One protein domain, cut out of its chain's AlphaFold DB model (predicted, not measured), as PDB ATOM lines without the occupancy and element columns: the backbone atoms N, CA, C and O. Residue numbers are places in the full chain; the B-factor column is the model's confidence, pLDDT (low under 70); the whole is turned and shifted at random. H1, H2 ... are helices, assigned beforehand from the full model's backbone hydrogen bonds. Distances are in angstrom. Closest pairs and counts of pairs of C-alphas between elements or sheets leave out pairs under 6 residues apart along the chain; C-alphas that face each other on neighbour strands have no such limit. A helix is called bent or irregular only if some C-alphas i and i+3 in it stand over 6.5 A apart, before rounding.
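What this domain is: This is residues 18 to 41 and 76 to 176 of the 560 residues of an uncharacterized protein of Sclerotinia borealis (strain F-4128) (UniProt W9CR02). The long helix H2 crosses a helical hairpin of H3 and H4, packing on H3 with residues 84 to 88. H1 runs back beside residues 85 to 92 of H2, H6 packs on residues 78 to 83, H7 packs on H3, and the small H5 lies out at one end, near H4. The 125 printed residues include seven named helices, H1 to H7 in chain order, and no named strand; the class is all helix, with 69 residues in named elements. The whole is compact, with a radius of gyration of the C-alphas of 14.3 A and spans of 41 by 33 by 23 A.

Where its parts are: H2, residues 78 to 93, is 22.6 A long and begins at C-alpha 78, at (92.330, 157.083, 105.766). H4, residues 123 to 138, is 22.2 A long. H3 is residues 106 to 116, 15.8 A, and H1 is residues 24 to 32, 12.6 A, with C-alpha 24 at (97.428, 161.691, 130.790). H5, residues 145 to 149, and H6, residues 155 to 159, are each 6.2 A long. H7, residues 162 to 168, is 9.9 A long and ends at (87.407, 171.304, 113.705); it is irregular, with C-alphas 163 and 166 8.1 A apart.

How they stand to each other: H2 touches H3, the hub, with its residues 84 to 88 alone, at a steep tilt of 69 degrees, only just short of about perpendicular, and the same way; their closest C-alphas, of Leu 84 and Ala 115, are 5.5 A apart. H1 touches H2 at a shallow tilt of 33 degrees, only just short of steep, opposite ways, with the C-alphas of Ala 28 and Ala 92 closest at 4.7 A. H6 touches H2, the closest C-alphas, of Gly 79 and Phe 155, being 4.0 A apart. H3 and H4 form a helical hairpin at a shallow tilt of 21 degrees, closest at the C-alphas of Glu 107 and Ser 136, 6.3 A. H7 touches H3 at a steep tilt of 42 degrees, the same way, with the C-alphas of Glu 108 and Leu 164 closest at 5.6 A. H5 is close to H4 but not clearly touching, at 7.5 A between the C-alphas of Phe 134 and Ile 148. Every O i to N i+4 pair is within hydrogen-bond range in H1, H2, H4, H5 and H6; H3 has 6 of 7, and H7 has 1 of 3, beside 3 of 4 O i to N i+3 pairs.

The domain as a whole: The C-alphas farthest apart, of Gly 22 and Lys 146, are 42.9 A apart. Residues 42 to 75 are not printed; C-alphas 41 and 76 are 9.9 A apart across the cut. The link from H2 to H3, residues 94 to 105, is long. Mean pLDDT of the printed part is 85.5; residues 39 to 41, 95 and 97 are under 70.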
ATOM      1  N   ALA A  18      91.116 156.821 131.933       70.94
ATOM      2  CA  ALA A  18      90.515 156.080 133.041       70.94
ATOM      3  C   ALA A  18      91.499 155.063 133.645       70.94
ATOM      4  O   ALA A  18      91.490 154.836 134.851       70.94
ATOM      5  N   VAL A  19      92.378 154.483 132.818       73.94
ATOM      6  CA  VAL A  19      93.420 153.544 133.272       73.94
ATOM      7  C   VAL A  19      94.554 154.267 134.012       73.94
ATOM      8  O   VAL A  19      95.138 153.712 134.939       73.94
ATOM      9  N   TYR A  20      94.870 155.506 133.622       70.69
ATOM     10  CA  TYR A  20      96.064 156.219 134.085       70.69
ATOM     11  C   TYR A  20      95.817 157.729 134.331       70.69
ATOM     12  O   TYR A  20      96.462 158.583 133.703       70.69
ATOM     13  N   PRO A  21      94.934 158.103 135.275       71.31
ATOM     14  CA  PRO A  21      94.531 159.497 135.494       71.31
ATOM     15  C   PRO A  21      95.683 160.438 135.898       71.31
ATOM     16  O   PRO A  21      95.602 161.638 135.663       71.31
ATOM     17  N   GLY A  22      96.783 159.915 136.454       73.06
ATOM     18  CA  GLY A  22      97.977 160.700 136.802       73.06
ATOM     19  C   GLY A  22      98.999 160.903 135.671       73.06
ATOM     20  O   GLY A  22      99.972 161.626 135.861       73.06
ATOM     21  N   ALA A  23      98.824 160.267 134.505       76.50
ATOM     22  CA  ALA A  23      99.837 160.218 133.436       76.50
ATOM     23  C   ALA A  23      99.321 160.674 132.056       76.50
ATOM     24  O   ALA A  23      99.972 160.435 131.036       76.50
ATOM     25  N   ILE A  24      98.178 161.367 132.016       75.88
ATOM     26  CA  ILE A  24      97.428 161.691 130.790       75.88
ATOM     27  C   ILE A  24      98.297 162.372 129.713       75.88
ATOM     28  O   ILE A  24      98.218 162.015 128.540       75.88
ATOM     29  N   LYS A  25      99.192 163.291 130.102       72.88
ATOM     30  CA  LYS A  25     100.131 163.973 129.188       72.88
ATOM     31  C   LYS A  25     101.105 163.003 128.498       72.88
ATOM     32  O   LYS A  25     101.288 163.068 127.287       72.88
ATOM     33  N   ASN A  26     101.686 162.062 129.246       76.19
ATOM     34  CA  ASN A  26     102.599 161.047 128.698       76.19
ATOM     35  C   ASN A  26     101.866 160.088 127.746       76.19
ATOM     36  O   ASN A  26     102.433 159.607 126.764       76.19
ATOM     37  N   ILE A  27     100.589 159.833 128.028       76.81
ATOM     38  CA  ILE A  27      99.709 159.009 127.200       76.81
ATOM     39  C   ILE A  27      99.343 159.719 125.906       76.81
ATOM     40  O   ILE A  27      99.444 159.094 124.859       76.81
ATOM     41  N   ALA A  28      99.012 161.012 125.942       77.44
ATOM     42  CA  ALA A  28      98.770 161.796 124.731       77.44
ATOM     43  C   ALA A  28      99.987 161.748 123.784       77.44
ATOM     44  O   ALA A  28      99.848 161.422 122.607       77.44
ATOM     45  N   VAL A  29     101.194 161.948 124.329       76.69
ATOM     46  CA  VAL A  29     102.464 161.823 123.587       76.69
ATOM     47  C   VAL A  29     102.670 160.410 123.025       76.69
ATOM     48  O   VAL A  29     103.089 160.260 121.880       76.69
ATOM     49  N   THR A  30     102.336 159.365 123.786       78.62
ATOM     50  CA  THR A  30     102.449 157.973 123.310       78.62
ATOM     51  C   THR A  30     101.439 157.669 122.196       78.62
ATOM     52  O   THR A  30     101.793 157.042 121.199       78.62
ATOM     53  N   LEU A  31     100.200 158.154 122.327       82.12
ATOM     54  CA  LEU A  31      99.114 157.958 121.365       82.12
ATOM     55  C   LEU A  31      99.388 158.633 120.014       82.12
ATOM     56  O   LEU A  31      98.989 158.080 118.990       82.12
ATOM     57  N   ILE A  32     100.114 159.759 119.975       81.56
ATOM     58  CA  ILE A  32     100.608 160.349 118.713       81.56
ATOM     59  C   ILE A  32     101.440 159.327 117.917       81.56
ATOM     60  O   ILE A  32     101.282 159.195 116.702       81.56
ATOM     61  N   GLY A  33     102.310 158.576 118.600       77.81
ATOM     62  CA  GLY A  33     103.156 157.545 117.990       77.81
ATOM     63  C   GLY A  33     102.406 156.274 117.568       77.81
ATOM     64  O   GLY A  33     103.018 155.383 116.978       77.81
ATOM     65  N   MET A  34     101.105 156.167 117.862       81.44
ATOM     66  CA  MET A  34     100.263 155.015 117.537       81.44
ATOM     67  C   MET A  34      99.415 155.302 116.298       81.44
ATOM     68  O   MET A  34      98.448 156.064 116.346       81.44
ATOM     69  N   ARG A  35      99.750 154.661 115.174       82.19
ATOM     70  CA  ARG A  35      98.937 154.726 113.953       82.19
ATOM     71  C   ARG A  35      97.791 153.715 114.030       82.19
ATOM     72  O   ARG A  35      98.065 152.552 114.317       82.19
ATOM     73  N   PRO A  36      96.541 154.107 113.735       84.44
ATOM     74  CA  PRO A  36      95.472 153.147 113.497       84.44
ATOM     75  C   PRO A  36      95.812 152.199 112.335       84.44
ATOM     76  O   PRO A  36      96.439 152.614 111.354       84.44
ATOM     77  N   TYR A  37      95.355 150.949 112.420       79.31
ATOM     78  CA  TYR A  37      95.419 149.976 111.320       79.31
ATOM     79  C   TYR A  37      94.646 150.476 110.083       79.31
ATOM     80  O   TYR A  37      93.833 151.390 110.182       79.31
ATOM     81  N   ALA A  38      94.873 149.906 108.898       73.81
ATOM     82  CA  ALA A  38      93.961 150.149 107.772       73.81
ATOM     83  C   ALA A  38      92.614 149.443 108.027       73.81
ATOM     84  O   ALA A  38      92.585 148.457 108.759       73.81
ATOM     85  N   GLY A  39      91.518 149.921 107.434       62.53
ATOM     86  CA  GLY A  39      90.240 149.207 107.477       62.53
ATOM     87  C   GLY A  39      90.337 147.799 106.891       62.53
ATOM     88  O   GLY A  39      90.844 147.609 105.781       62.53
ATOM     89  N   SER A  40      89.837 146.825 107.646       64.31
ATOM     90  CA  SER A  40      89.517 145.485 107.163       64.31
ATOM     91  C   SER A  40      88.067 145.445 106.660       64.31
ATOM     92  O   SER A  40      87.343 146.437 106.726       64.31
ATOM     93  N   ASP A  41      87.665 144.335 106.047       57.94
ATOM     94  CA  ASP A  41      86.375 144.227 105.358       57.94
ATOM     95  C   ASP A  41      85.183 144.083 106.332       57.94
ATOM     96  O   ASP A  41      85.339 143.707 107.498       57.94
ATOM     97  N   ASP A  76      88.609 152.077 102.335       82.12
ATOM     98  CA  ASP A  76      89.393 153.267 102.659       82.12
ATOM     99  C   ASP A  76      88.914 153.926 103.963       82.12
ATOM    100  O   ASP A  76      87.808 154.456 104.052       82.12
ATOM    101  N   THR A  77      89.766 153.893 104.989       88.12
ATOM    102  CA  THR A  77      89.529 154.529 106.295       88.12
ATOM    103  C   THR A  77      90.429 155.738 106.541       88.12
ATOM    104  O   THR A  77      90.455 156.264 107.656       88.12
ATOM    105  N   ASN A  78      91.204 156.179 105.541       87.94
ATOM    106  CA  ASN A  78      92.330 157.083 105.766       87.94
ATOM    107  C   ASN A  78      91.911 158.434 106.349       87.94
ATOM    108  O   ASN A  78      92.583 158.897 107.266       87.94
ATOM    109  N   GLY A  79      90.781 159.003 105.919       91.56
ATOM    110  CA  GLY A  79      90.250 160.241 106.494       91.56
ATOM    111  C   GLY A  79      89.984 160.135 108.002       91.56
ATOM    112  O   GLY A  79      90.432 160.994 108.763       91.56
ATOM    113  N   ILE A  80      89.322 159.058 108.455       93.31
ATOM    114  CA  ILE A  80      89.063 158.797 109.885       93.31
ATOM    115  C   ILE A  80      90.384 158.655 110.645       93.31
ATOM    116  O   ILE A  80      90.568 159.261 111.698       93.31
ATOM    117  N   ASP A  81      91.321 157.877 110.104       91.69
ATOM    118  CA  ASP A  81      92.603 157.620 110.756       91.69
ATOM    119  C   ASP A  81      93.434 158.900 110.899       91.69
ATOM    120  O   ASP A  81      93.983 159.165 111.968       91.69
ATOM    121  N   VAL A  82      93.501 159.711 109.840       92.94
ATOM    122  CA  VAL A  82      94.179 161.011 109.831       92.94
ATOM    123  C   VAL A  82      93.515 161.970 110.817       92.94
ATOM    124  O   VAL A  82      94.224 162.605 111.595       92.94
ATOM    125  N   ALA A  83      92.180 162.019 110.873       94.50
ATOM    126  CA  ALA A  83      91.457 162.827 111.851       94.50
ATOM    127  C   ALA A  83      91.742 162.396 113.301       94.50
ATOM    128  O   ALA A  83      91.956 163.255 114.154       94.50
ATOM    129  N   LEU A  84      91.823 161.091 113.586       93.94
ATOM    130  CA  LEU A  84      92.182 160.576 114.915       93.94
ATOM    131  C   LEU A  84      93.638 160.899 115.297       93.94
ATOM    132  O   LEU A  84      93.894 161.290 116.435       93.94
ATOM    133  N   ILE A  85      94.592 160.778 114.366       92.75
ATOM    134  CA  ILE A  85      96.003 161.141 114.605       92.75
ATOM    135  C   ILE A  85      96.136 162.657 114.814       92.75
ATOM    136  O   ILE A  85      96.832 163.091 115.734       92.75
ATOM    137  N   MET A  86      95.447 163.466 114.006       94.12
ATOM    138  CA  MET A  86      95.426 164.920 114.161       94.12
ATOM    139  C   MET A  86      94.839 165.304 115.521       94.12
ATOM    140  O   MET A  86      95.449 166.073 116.255       94.12
ATOM    141  N   LEU A  87      93.717 164.697 115.916       93.06
ATOM    142  CA  LEU A  87      93.080 164.943 117.207       93.06
ATOM    143  C   LEU A  87      93.986 164.558 118.387       93.06
ATOM    144  O   LEU A  87      94.151 165.352 119.308       93.06
ATOM    145  N   ARG A  88      94.661 163.401 118.333       91.69
ATOM    146  CA  ARG A  88      95.703 163.014 119.307       91.69
ATOM    147  C   ARG A  88      96.851 164.024 119.374       91.69
ATOM    148  O   ARG A  88      97.337 164.321 120.461       91.69
ATOM    149  N   THR A  89      97.253 164.570 118.228       90.88
ATOM    150  CA  THR A  89      98.302 165.595 118.138       90.88
ATOM    151  C   THR A  89      97.856 166.885 118.824       90.88
ATOM    152  O   THR A  89      98.560 167.366 119.707       90.88
ATOM    153  N   LEU A  90      96.653 167.390 118.522       89.31
ATOM    154  CA  LEU A  90      96.067 168.544 119.217       89.31
ATOM    155  C   LEU A  90      96.017 168.311 120.736       89.31
ATOM    156  O   LEU A  90      96.466 169.162 121.499       89.31
ATOM    157  N   LEU A  91      95.553 167.135 121.172       87.56
ATOM    158  CA  LEU A  91      95.397 166.790 122.589       87.56
ATOM    159  C   LEU A  91      96.719 166.688 123.360       87.56
ATOM    160  O   LEU A  91      96.749 166.955 124.557       87.56
ATOM    161  N   ALA A  92      97.820 166.328 122.701       86.19
ATOM    162  CA  ALA A  92      99.131 166.281 123.343       86.19
ATOM    163  C   ALA A  92      99.783 167.662 123.506       86.19
ATOM    164  O   ALA A  92     100.534 167.868 124.459       86.19
ATOM    165  N   TYR A  93      99.487 168.602 122.602       81.12
ATOM    166  CA  TYR A  93      99.863 170.008 122.766       81.12
ATOM    167  C   TYR A  93      98.946 170.705 123.785       81.12
ATOM    168  O   TYR A  93      99.432 171.431 124.653       81.12
ATOM    169  N   HIS A  94      97.636 170.441 123.738       78.88
ATOM    170  CA  HIS A  94      96.646 170.986 124.665       78.88
ATOM    171  C   HIS A  94      95.578 169.951 125.041       78.88
ATOM    172  O   HIS A  94      94.698 169.624 124.252       78.88
ATOM    173  N   MET A  95      95.631 169.499 126.299       66.19
ATOM    174  CA  MET A  95      94.858 168.377 126.860       66.19
ATOM    175  C   MET A  95      93.326 168.494 126.769       66.19
ATOM    176  O   MET A  95      92.640 167.492 126.958       66.19
ATOM    177  N   ASP A  96      92.797 169.695 126.528       72.00
ATOM    178  CA  ASP A  96      91.369 169.958 126.382       72.00
ATOM    179  C   ASP A  96      91.100 170.932 125.224       72.00
ATOM    180  O   ASP A  96      91.738 171.979 125.065       72.00
ATOM    181  N   LEU A  97      90.097 170.580 124.431       69.75
ATOM    182  CA  LEU A  97      89.604 171.348 123.296       69.75
ATOM    183  C   LEU A  97      88.674 172.476 123.770       69.75
ATOM    184  O   LEU A  97      88.575 173.498 123.093       69.75
ATOM    185  N   CYS A  98      88.087 172.337 124.966       73.81
ATOM    186  CA  CYS A  98      87.134 173.257 125.596       73.81
ATOM    187  C   CYS A  98      85.912 173.571 124.714       73.81
ATOM    188  O   CYS A  98      85.480 174.721 124.621       73.81
ATOM    189  N   ILE A  99      85.351 172.546 124.064       80.31
ATOM    190  CA  ILE A  99      84.043 172.651 123.408       80.31
ATOM    191  C   ILE A  99      82.975 172.733 124.515       80.31
ATOM    192  O   ILE A  99      82.959 171.853 125.380       80.31
ATOM    193  N   PRO A 100      82.089 173.748 124.524       81.38
ATOM    194  CA  PRO A 100      81.013 173.836 125.508       81.38
ATOM    195  C   PRO A 100      80.108 172.596 125.481       81.38
ATOM    196  O   PRO A 100      79.763 172.089 124.411       81.38
ATOM    197  N   GLN A 101      79.725 172.091 126.658       81.31
ATOM    198  CA  GLN A 101      78.976 170.834 126.791       81.31
ATOM    199  C   GLN A 101      77.570 170.899 126.163       81.31
ATOM    200  O   GLN A 101      77.032 169.875 125.757       81.31
ATOM    201  N   ASP A 102      76.996 172.096 126.050       85.00
ATOM    202  CA  ASP A 102      75.743 172.397 125.352       85.00
ATOM    203  C   ASP A 102      75.869 172.380 123.816       85.00
ATOM    204  O   ASP A 102      74.854 172.324 123.124       85.00
ATOM    205  N   LYS A 103      77.099 172.418 123.279       87.25
ATOM    206  CA  LYS A 103      77.382 172.492 121.834       87.25
ATOM    207  C   LYS A 103      78.003 171.228 121.251       87.25
ATOM    208  O   LYS A 103      77.856 170.996 120.054       87.25
ATOM    209  N   ILE A 104      78.699 170.434 122.067       90.31
ATOM    210  CA  ILE A 104      79.390 169.229 121.597       90.31
ATOM    211  C   ILE A 104      78.394 168.164 121.108       90.31
ATOM    212  O   ILE A 104      77.448 167.801 121.810       90.31
ATOM    213  N   THR A 105      78.602 167.643 119.900       93.31
ATOM    214  CA  THR A 105      77.730 166.602 119.328       93.31
ATOM    215  C   THR A 105      78.070 165.204 119.864       93.31
ATOM    216  O   THR A 105      79.145 164.960 120.421       93.31
ATOM    217  N   ALA A 106      77.169 164.237 119.658       93.75
ATOM    218  CA  ALA A 106      77.436 162.837 119.992       93.75
ATOM    219  C   ALA A 106      78.621 162.269 119.183       93.75
ATOM    220  O   ALA A 106      79.442 161.522 119.719       93.75
ATOM    221  N   GLU A 107      78.741 162.666 117.914       95.56
ATOM    222  CA  GLU A 107      79.855 162.339 117.027       95.56
ATOM    223  C   GLU A 107      81.180 162.932 117.526       95.56
ATOM    224  O   GLU A 107      82.184 162.224 117.570       95.56
ATOM    225  N   GLU A 108      81.194 164.193 117.961       94.44
ATOM    226  CA  GLU A 108      82.388 164.846 118.515       94.44
ATOM    227  C   GLU A 108      82.841 164.162 119.811       94.44
ATOM    228  O   GLU A 108      84.032 163.888 119.983       94.44
ATOM    229  N   VAL A 109      81.899 163.781 120.684       92.06
ATOM    230  CA  VAL A 109      82.181 162.953 121.869       92.06
ATOM    231  C   VAL A 109      82.759 161.586 121.475       92.06
ATOM    232  O   VAL A 109      83.676 161.102 122.142       92.06
ATOM    233  N   ALA A 110      82.257 160.954 120.410       93.75
ATOM    234  CA  ALA A 110      82.763 159.667 119.932       93.75
ATOM    235  C   ALA A 110      84.196 159.778 119.378       93.75
ATOM    236  O   ALA A 110      85.054 158.985 119.767       93.75
ATOM    237  N   PHE A 111      84.490 160.793 118.557       94.19
ATOM    238  CA  PHE A 111      85.845 161.084 118.068       94.19
ATOM    239  C   PHE A 111      86.814 161.397 119.210       94.19
ATOM    240  O   PHE A 111      87.918 160.851 119.254       94.19
ATOM    241  N   TYR A 112      86.394 162.228 120.166       90.94
ATOM    242  CA  TYR A 112      87.201 162.577 121.331       90.94
ATOM    243  C   TYR A 112      87.531 161.346 122.187       90.94
ATOM    244  O   TYR A 112      88.687 161.146 122.554       90.94
ATOM    245  N   LYS A 113      86.555 160.463 122.444       90.62
ATOM    246  CA  LYS A 113      86.794 159.174 123.122       90.62
ATOM    247  C   LYS A 113      87.744 158.277 122.322       90.62
ATOM    248  O   LYS A 113      88.692 157.749 122.897       90.62
ATOM    249  N   ALA A 114      87.531 158.137 121.013       92.69
ATOM    250  CA  ALA A 114      88.366 157.317 120.136       92.69
ATOM    251  C   ALA A 114      89.831 157.793 120.083       92.69
ATOM    252  O   ALA A 114      90.745 156.971 120.054       92.69
ATOM    253  N   ALA A 115      90.086 159.104 120.160       91.19
ATOM    254  CA  ALA A 115      91.445 159.635 120.243       91.19
ATOM    255  C   ALA A 115      92.203 159.142 121.494       91.19
ATOM    256  O   ALA A 115      93.394 158.845 121.391       91.19
ATOM    257  N   TRP A 116      91.517 158.990 122.635       88.44
ATOM    258  CA  TRP A 116      92.078 158.503 123.909       88.44
ATOM    259  C   TRP A 116      92.130 156.974 124.058       88.44
ATOM    260  O   TRP A 116      92.736 156.467 125.007       88.44
ATOM    261  N   MET A 117      91.513 156.234 123.139       89.12
ATOM    262  CA  MET A 117      91.594 154.774 123.079       89.12
ATOM    263  C   MET A 117      92.943 154.315 122.521       89.12
ATOM    264  O   MET A 117      93.566 155.009 121.719       89.12
ATOM    265  N   ASN A 118      93.368 153.099 122.863       82.19
ATOM    266  CA  ASN A 118      94.585 152.443 122.365       82.19
ATOM    267  C   ASN A 118      94.502 151.944 120.898       82.19
ATOM    268  O   ASN A 118      95.157 150.968 120.534       82.19
ATOM    269  N   ILE A 119      93.744 152.640 120.039       83.50
ATOM    270  CA  ILE A 119      93.645 152.376 118.591       83.50
ATOM    271  C   ILE A 119      95.049 152.451 117.967       83.50
ATOM    272  O   ILE A 119      95.760 153.451 118.142       83.50
ATOM    273  N   GLY A 120      95.433 151.392 117.262       78.12
ATOM    274  CA  GLY A 120      96.765 151.078 116.747       78.12
ATOM    275  C   GLY A 120      97.384 149.813 117.361       78.12
ATOM    276  O   GLY A 120      98.460 149.399 116.927       78.12
ATOM    277  N   TRP A 121      96.738 149.189 118.356       78.44
ATOM    278  CA  TRP A 121      97.218 147.953 119.003       78.44
ATOM    279  C   TRP A 121      96.628 146.680 118.389       78.44
ATOM    280  O   TRP A 121      97.387 145.763 118.072       78.44
ATOM    281  N   HIS A 122      95.314 146.638 118.155       78.06
ATOM    282  CA  HIS A 122      94.605 145.446 117.681       78.06
ATOM    283  C   HIS A 122      93.726 145.789 116.473       78.06
ATOM    284  O   HIS A 122      92.815 146.601 116.580       78.06
ATOM    285  N   GLU A 123      93.988 145.156 115.325       78.44
ATOM    286  CA  GLU A 123      93.322 145.456 114.044       78.44
ATOM    287  C   GLU A 123      91.790 145.310 114.105       78.44
ATOM    288  O   GLU A 123      91.071 146.154 113.571       78.44
ATOM    289  N   THR A 124      91.285 144.286 114.800       78.12
ATOM    290  CA  THR A 124      89.843 144.051 114.981       78.12
ATOM    291  C   THR A 124      89.170 145.157 115.794       78.12
ATOM    292  O   THR A 124      88.118 145.658 115.402       78.12
ATOM    293  N   ASP A 125      89.781 145.569 116.906       81.00
ATOM    294  CA  ASP A 125      89.190 146.564 117.805       81.00
ATOM    295  C   ASP A 125      89.277 147.974 117.190       81.00
ATOM    296  O   ASP A 125      88.321 148.750 117.254       81.00
ATOM    297  N   ASP A 126      90.399 148.283 116.522       86.12
ATOM    298  CA  ASP A 126      90.563 149.460 115.662       86.12
ATOM    299  C   ASP A 126      89.419 149.571 114.652       86.12
ATOM    300  O   ASP A 126      88.871 150.654 114.431       86.12
ATOM    301  N   TRP A 127      89.089 148.450 114.009       85.56
ATOM    302  CA  TRP A 127      88.051 148.391 112.998       85.56
ATOM    303  C   TRP A 127      86.655 148.580 113.590       85.56
ATOM    304  O   TRP A 127      85.883 149.376 113.059       85.56
ATOM    305  N   GLU A 128      86.345 147.942 114.721       87.44
ATOM    306  CA  GLU A 128      85.054 148.122 115.392       87.44
ATOM    307  C   GLU A 128      84.814 149.590 115.770       87.44
ATOM    308  O   GLU A 128      83.768 150.145 115.428       87.44
ATOM    309  N   VAL A 129      85.801 150.275 116.366       90.75
ATOM    310  CA  VAL A 129      85.658 151.707 116.683       90.75
ATOM    311  C   VAL A 129      85.397 152.530 115.417       90.75
ATOM    312  O   VAL A 129      84.509 153.384 115.414       90.75
ATOM    313  N   LYS A 130      86.094 152.253 114.308       91.69
ATOM    314  CA  LYS A 130      85.867 152.962 113.036       91.69
ATOM    315  C   LYS A 130      84.493 152.679 112.448       91.69
ATOM    316  O   LYS A 130      83.848 153.628 112.007       91.69
ATOM    317  N   LYS A 131      84.002 151.434 112.487       90.25
ATOM    318  CA  LYS A 131      82.627 151.101 112.077       90.25
ATOM    319  C   LYS A 131      81.612 151.940 112.854       90.25
ATOM    320  O   LYS A 131      80.679 152.456 112.244       90.25
ATOM    321  N   GLN A 132      81.801 152.137 114.161       92.25
ATOM    322  CA  GLN A 132      80.922 152.996 114.964       92.25
ATOM    323  C   GLN A 132      81.027 154.482 114.573       92.25
ATOM    324  O   GLN A 132      79.996 155.142 114.430       92.25
ATOM    325  N   LEU A 133      82.235 155.005 114.318       94.88
ATOM    326  CA  LEU A 133      82.420 156.381 113.829       94.88
ATOM    327  C   LEU A 133      81.740 156.600 112.463       94.88
ATOM    328  O   LEU A 133      80.990 157.562 112.303       94.88
ATOM    329  N   PHE A 134      81.925 155.684 111.506       93.94
ATOM    330  CA  PHE A 134      81.258 155.725 110.199       93.94
ATOM    331  C   PHE A 134      79.729 155.647 110.321       93.94
ATOM    332  O   PHE A 134      79.037 156.482 109.739       93.94
ATOM    333  N   LYS A 135      79.197 154.699 111.111       93.62
ATOM    334  CA  LYS A 135      77.752 154.579 111.388       93.62
ATOM    335  C   LYS A 135      77.177 155.887 111.940       93.62
ATOM    336  O   LYS A 135      76.152 156.353 111.446       93.62
ATOM    337  N   SER A 136      77.855 156.514 112.908       93.88
ATOM    338  CA  SER A 136      77.400 157.776 113.503       93.88
ATOM    339  C   SER A 136      77.434 158.930 112.499       93.88
ATOM    340  O   SER A 136      76.429 159.623 112.344       93.88
ATOM    341  N   LEU A 137      78.534 159.118 111.761       94.94
ATOM    342  CA  LEU A 137      78.647 160.200 110.773       94.94
ATOM    343  C   LEU A 137      77.593 160.075 109.666       94.94
ATOM    344  O   LEU A 137      76.829 161.015 109.449       94.94
ATOM    345  N   LEU A 138      77.496 158.896 109.045       93.69
ATOM    346  CA  LEU A 138      76.575 158.615 107.939       93.69
ATOM    347  C   LEU A 138      75.110 158.461 108.386       93.69
ATOM    348  O   LEU A 138      74.207 158.497 107.554       93.69
ATOM    349  N   GLY A 139      74.852 158.285 109.686       92.62
ATOM    350  CA  GLY A 139      73.507 158.070 110.229       92.62
ATOM    351  C   GLY A 139      72.907 156.698 109.897       92.62
ATOM    352  O   GLY A 139      71.686 156.533 109.957       92.62
ATOM    353  N   VAL A 140      73.740 155.714 109.545       91.00
ATOM    354  CA  VAL A 140      73.314 154.364 109.139       91.00
ATOM    355  C   VAL A 140      73.417 153.370 110.298       91.00
ATOM    356  O   VAL A 140      74.346 153.414 111.101       91.00
ATOM    357  N   ARG A 141      72.456 152.440 110.395       87.31
ATOM    358  CA  ARG A 141      72.453 151.389 111.437       87.31
ATOM    359  C   ARG A 141      73.383 150.227 111.094       87.31
ATOM    360  O   ARG A 141      74.130 149.742 111.942       87.31
ATOM    361  N   VAL A 142      73.313 149.786 109.843       86.06
ATOM    362  CA  VAL A 142      74.190 148.777 109.245       86.06
ATOM    363  C   VAL A 142      75.076 149.519 108.260       86.06
ATOM    364  O   VAL A 142      74.580 150.369 107.525       86.06
ATOM    365  N   LEU A 143      76.372 149.237 108.296       85.19
ATOM    366  CA  LEU A 143      77.367 149.872 107.444       85.19
ATOM    367  C   LEU A 143      77.758 148.868 106.363       85.19
ATOM    368  O   LEU A 143      78.167 147.760 106.699       85.19
ATOM    369  N   SER A 144      77.608 149.232 105.093       84.81
ATOM    370  CA  SER A 144      78.038 148.425 103.949       84.81
ATOM    371  C   SER A 144      79.325 148.985 103.323       84.81
ATOM    372  O   SER A 144      79.621 150.174 103.486       84.81
ATOM    373  N   PRO A 145      80.097 148.181 102.559       82.00
ATOM    374  CA  PRO A 145      81.301 148.679 101.885       82.00
ATOM    375  C   PRO A 145      80.979 149.808 100.905       82.00
ATOM    376  O   PRO A 145      81.780 150.717 100.698       82.00
ATOM    377  N   LYS A 146      79.771 149.766 100.331       84.00
ATOM    378  CA  LYS A 146      79.239 150.800  99.451       84.00
ATOM    379  C   LYS A 146      79.069 152.131 100.186       84.00
ATOM    380  O   LYS A 146      79.511 153.142  99.658       84.00
ATOM    381  N   ASP A 147      78.507 152.125 101.397       86.56
ATOM    382  CA  ASP A 147      78.300 153.354 102.178       86.56
ATOM    383  C   ASP A 147      79.621 154.074 102.456       86.56
ATOM    384  O   ASP A 147      79.674 155.297 102.384       86.56
ATOM    385  N   ILE A 148      80.700 153.330 102.730       84.88
ATOM    386  CA  ILE A 148      82.021 153.919 102.982       84.88
ATOM    387  C   ILE A 148      82.673 154.386 101.673       84.88
ATOM    388  O   ILE A 148      83.158 155.513 101.612       84.88
ATOM    389  N   ASN A 149      82.643 153.574 100.612       82.19
ATOM    390  CA  ASN A 149      83.252 153.919  99.320       82.19
ATOM    391  C   ASN A 149      82.538 155.079  98.597       82.19
ATOM    392  O   ASN A 149      83.176 155.820  97.855       82.19
ATOM    393  N   GLU A 150      81.228 155.249  98.800       84.56
ATOM    394  CA  GLU A 150      80.462 156.405  98.310       84.56
ATOM    395  C   GLU A 150      80.478 157.585  99.300       84.56
ATOM    396  O   GLU A 150      80.074 158.699  98.945       84.56
ATOM    397  N   SER A 151      80.969 157.384 100.531       81.81
ATOM    398  CA  SER A 151      81.122 158.474 101.491       81.81
ATOM    399  C   SER A 151      82.212 159.445 101.051       81.81
ATOM    400  O   SER A 151      83.311 159.066 100.651       81.81
ATOM    401  N   LYS A 152      81.949 160.741 101.221       84.25
ATOM    402  CA  LYS A 152      82.960 161.792 101.041       84.25
ATOM    403  C   LYS A 152      83.813 161.983 102.303       84.25
ATOM    404  O   LYS A 152      84.199 163.103 102.605       84.25
ATOM    405  N   LEU A 153      84.076 160.920 103.067       89.06
ATOM    406  CA  LEU A 153      84.778 160.973 104.359       89.06
ATOM    407  C   LEU A 153      86.308 160.871 104.216       89.06
ATOM    408  O   LEU A 153      86.984 160.223 105.016       89.06
ATOM    409  N   CYS A 154      86.858 161.568 103.216       91.25
ATOM    410  CA  CYS A 154      88.254 162.001 103.260       91.25
ATOM    411  C   CYS A 154      88.452 163.009 104.405       91.25
ATOM    412  O   CYS A 154      87.485 163.517 104.986       91.25
ATOM    413  N   PHE A 155      89.700 163.333 104.733       93.25
ATOM    414  CA  PHE A 155      90.008 164.230 105.844       93.25
ATOM    415  C   PHE A 155      89.338 165.610 105.704       93.25
ATOM    416  O   PHE A 155      88.778 166.113 106.676       93.25
ATOM    417  N   GLU A 156      89.300 166.197 104.503       92.56
ATOM    418  CA  GLU A 156      88.581 167.462 104.269       92.56
ATOM    419  C   GLU A 156      87.069 167.333 104.487       92.56
ATOM    420  O   GLU A 156      86.453 168.209 105.091       92.56
ATOM    421  N   GLY A 157      86.470 166.225 104.043       92.44
ATOM    422  CA  GLY A 157      85.051 165.957 104.262       92.44
ATOM    423  C   GLY A 157      84.702 165.746 105.735       92.44
ATOM    424  O   GLY A 157      83.608 166.115 106.151       92.44
ATOM    425  N   ILE A 158      85.641 165.229 106.534       93.88
ATOM    426  CA  ILE A 158      85.532 165.125 107.996       93.88
ATOM    427  C   ILE A 158      85.689 166.502 108.658       93.88
ATOM    428  O   ILE A 158      84.869 166.852 109.505       93.88
ATOM    429  N   LEU A 159      86.672 167.315 108.246       91.31
ATOM    430  CA  LEU A 159      86.844 168.697 108.725       91.31
ATOM    431  C   LEU A 159      85.617 169.578 108.442       91.31
ATOM    432  O   LEU A 159      85.290 170.454 109.242       91.31
ATOM    433  N   ALA A 160      84.966 169.374 107.295       90.75
ATOM    434  CA  ALA A 160      83.780 170.110 106.866       90.75
ATOM    435  C   ALA A 160      82.452 169.454 107.299       90.75
ATOM    436  O   ALA A 160      81.381 169.965 106.965       90.75
ATOM    437  N   HIS A 161      82.493 168.327 108.019       94.38
ATOM    438  CA  HIS A 161      81.292 167.599 108.412       94.38
ATOM    439  C   HIS A 161      80.507 168.390 109.465       94.38
ATOM    440  O   HIS A 161      81.029 168.682 110.537       94.38
ATOM    441  N   THR A 162      79.229 168.681 109.209       93.06
ATOM    442  CA  THR A 162      78.382 169.492 110.111       93.06
ATOM    443  C   THR A 162      78.324 168.926 111.530       93.06
ATOM    444  O   THR A 162      78.443 169.656 112.506       93.06
ATOM    445  N   LYS A 163      78.247 167.597 111.672       94.75
ATOM    446  CA  LYS A 163      78.268 166.949 112.994       94.75
ATOM    447  C   LYS A 163      79.610 167.036 113.741       94.75
ATOM    448  O   LYS A 163      79.657 166.602 114.882       94.75
ATOM    449  N   LEU A 164      80.684 167.523 113.115       93.69
ATOM    450  CA  LEU A 164      82.028 167.685 113.696       93.69
ATOM    451  C   LEU A 164      82.514 169.148 113.648       93.69
ATOM    452  O   LEU A 164      83.713 169.422 113.772       93.69
ATOM    453  N   GLN A 165      81.604 170.096 113.403       90.31
ATOM    454  CA  GLN A 165      81.985 171.474 113.124       90.31
ATOM    455  C   GLN A 165      82.626 172.173 114.332       90.31
ATOM    456  O   GLN A 165      83.625 172.861 114.138       90.31
ATOM    457  N   ASN A 166      82.166 171.949 115.569       89.88
ATOM    458  CA  ASN A 166      82.749 172.578 116.765       89.88
ATOM    459  C   ASN A 166      84.137 172.013 117.106       89.88
ATOM    460  O   ASN A 166      84.955 172.694 117.727       89.88
ATOM    461  N   LEU A 167      84.395 170.765 116.712       88.31
ATOM    462  CA  LEU A 167      85.669 170.080 116.904       88.31
ATOM    463  C   LEU A 167      86.770 170.615 115.980       88.31
ATOM    464  O   LEU A 167      87.919 170.726 116.407       88.31
ATOM    465  N   PHE A 168      86.423 170.965 114.737       85.50
ATOM    466  CA  PHE A 168      87.407 171.304 113.705       85.50
ATOM    467  C   PHE A 168      87.220 172.668 113.032       85.50
ATOM    468  O   PHE A 168      88.191 173.413 112.926       85.50
ATOM    469  N   LYS A 169      86.024 172.995 112.522       85.81
ATOM    470  CA  LYS A 169      85.816 174.175 111.661       85.81
ATOM    471  C   LYS A 169      85.465 175.443 112.439       85.81
ATOM    472  O   LYS A 169      86.054 176.487 112.205       85.81
ATOM    473  N   GLU A 170      84.511 175.342 113.351       86.44
ATOM    474  CA  GLU A 170      83.974 176.438 114.166       86.44
ATOM    475  C   GLU A 170      84.679 176.548 115.528       86.44
ATOM    476  O   GLU A 170      84.349 177.410 116.346       86.44
ATOM    477  N   SER A 171      85.670 175.687 115.786       87.19
ATOM    478  CA  SER A 171      86.452 175.739 117.017       87.19
ATOM    479  C   SER A 171      87.230 177.051 117.103       87.19
ATOM    480  O   SER A 171      88.159 177.304 116.333       87.19
ATOM    481  N   THR A 172      86.939 177.852 118.129       86.75
ATOM    482  CA  THR A 172      87.682 179.088 118.441       86.75
ATOM    483  C   THR A 172      89.177 178.842 118.677       86.75
ATOM    484  O   THR A 172      89.972 179.778 118.641       86.75
ATOM    485  N   ARG A 173      89.580 177.577 118.864       88.31
ATOM    486  CA  ARG A 173      90.970 177.119 118.950       88.31
ATOM    487  C   ARG A 173      91.770 177.237 117.650       88.31
ATOM    488  O   ARG A 173      92.987 177.101 117.751       88.31
ATOM    489  N   PHE A 174      91.130 177.490 116.502       91.06
ATOM    490  CA  PHE A 174      91.778 177.741 115.202       91.06
ATOM    491  C   PHE A 174      91.599 179.172 114.670       91.06
ATOM    492  O   PHE A 174      92.306 179.564 113.744       91.06
ATOM    493  N   ASN A 175      90.680 179.961 115.237       91.44
ATOM    494  CA  ASN A 175      90.380 181.301 114.734       91.44
ATOM    495  C   ASN A 175      91.554 182.251 114.999       91.44
ATOM    496  O   ASN A 175      91.804 182.620 116.145       91.44
ATOM    497  N   ILE A 176      92.262 182.672 113.949       92.50
ATOM    498  CA  ILE A 176      93.331 183.677 114.033       92.50
ATOM    499  C   ILE A 176      92.786 185.081 114.321       92.50
ATOM    500  O   ILE A 176      93.446 185.867 115.005       92.50
TER     501      ILE A 176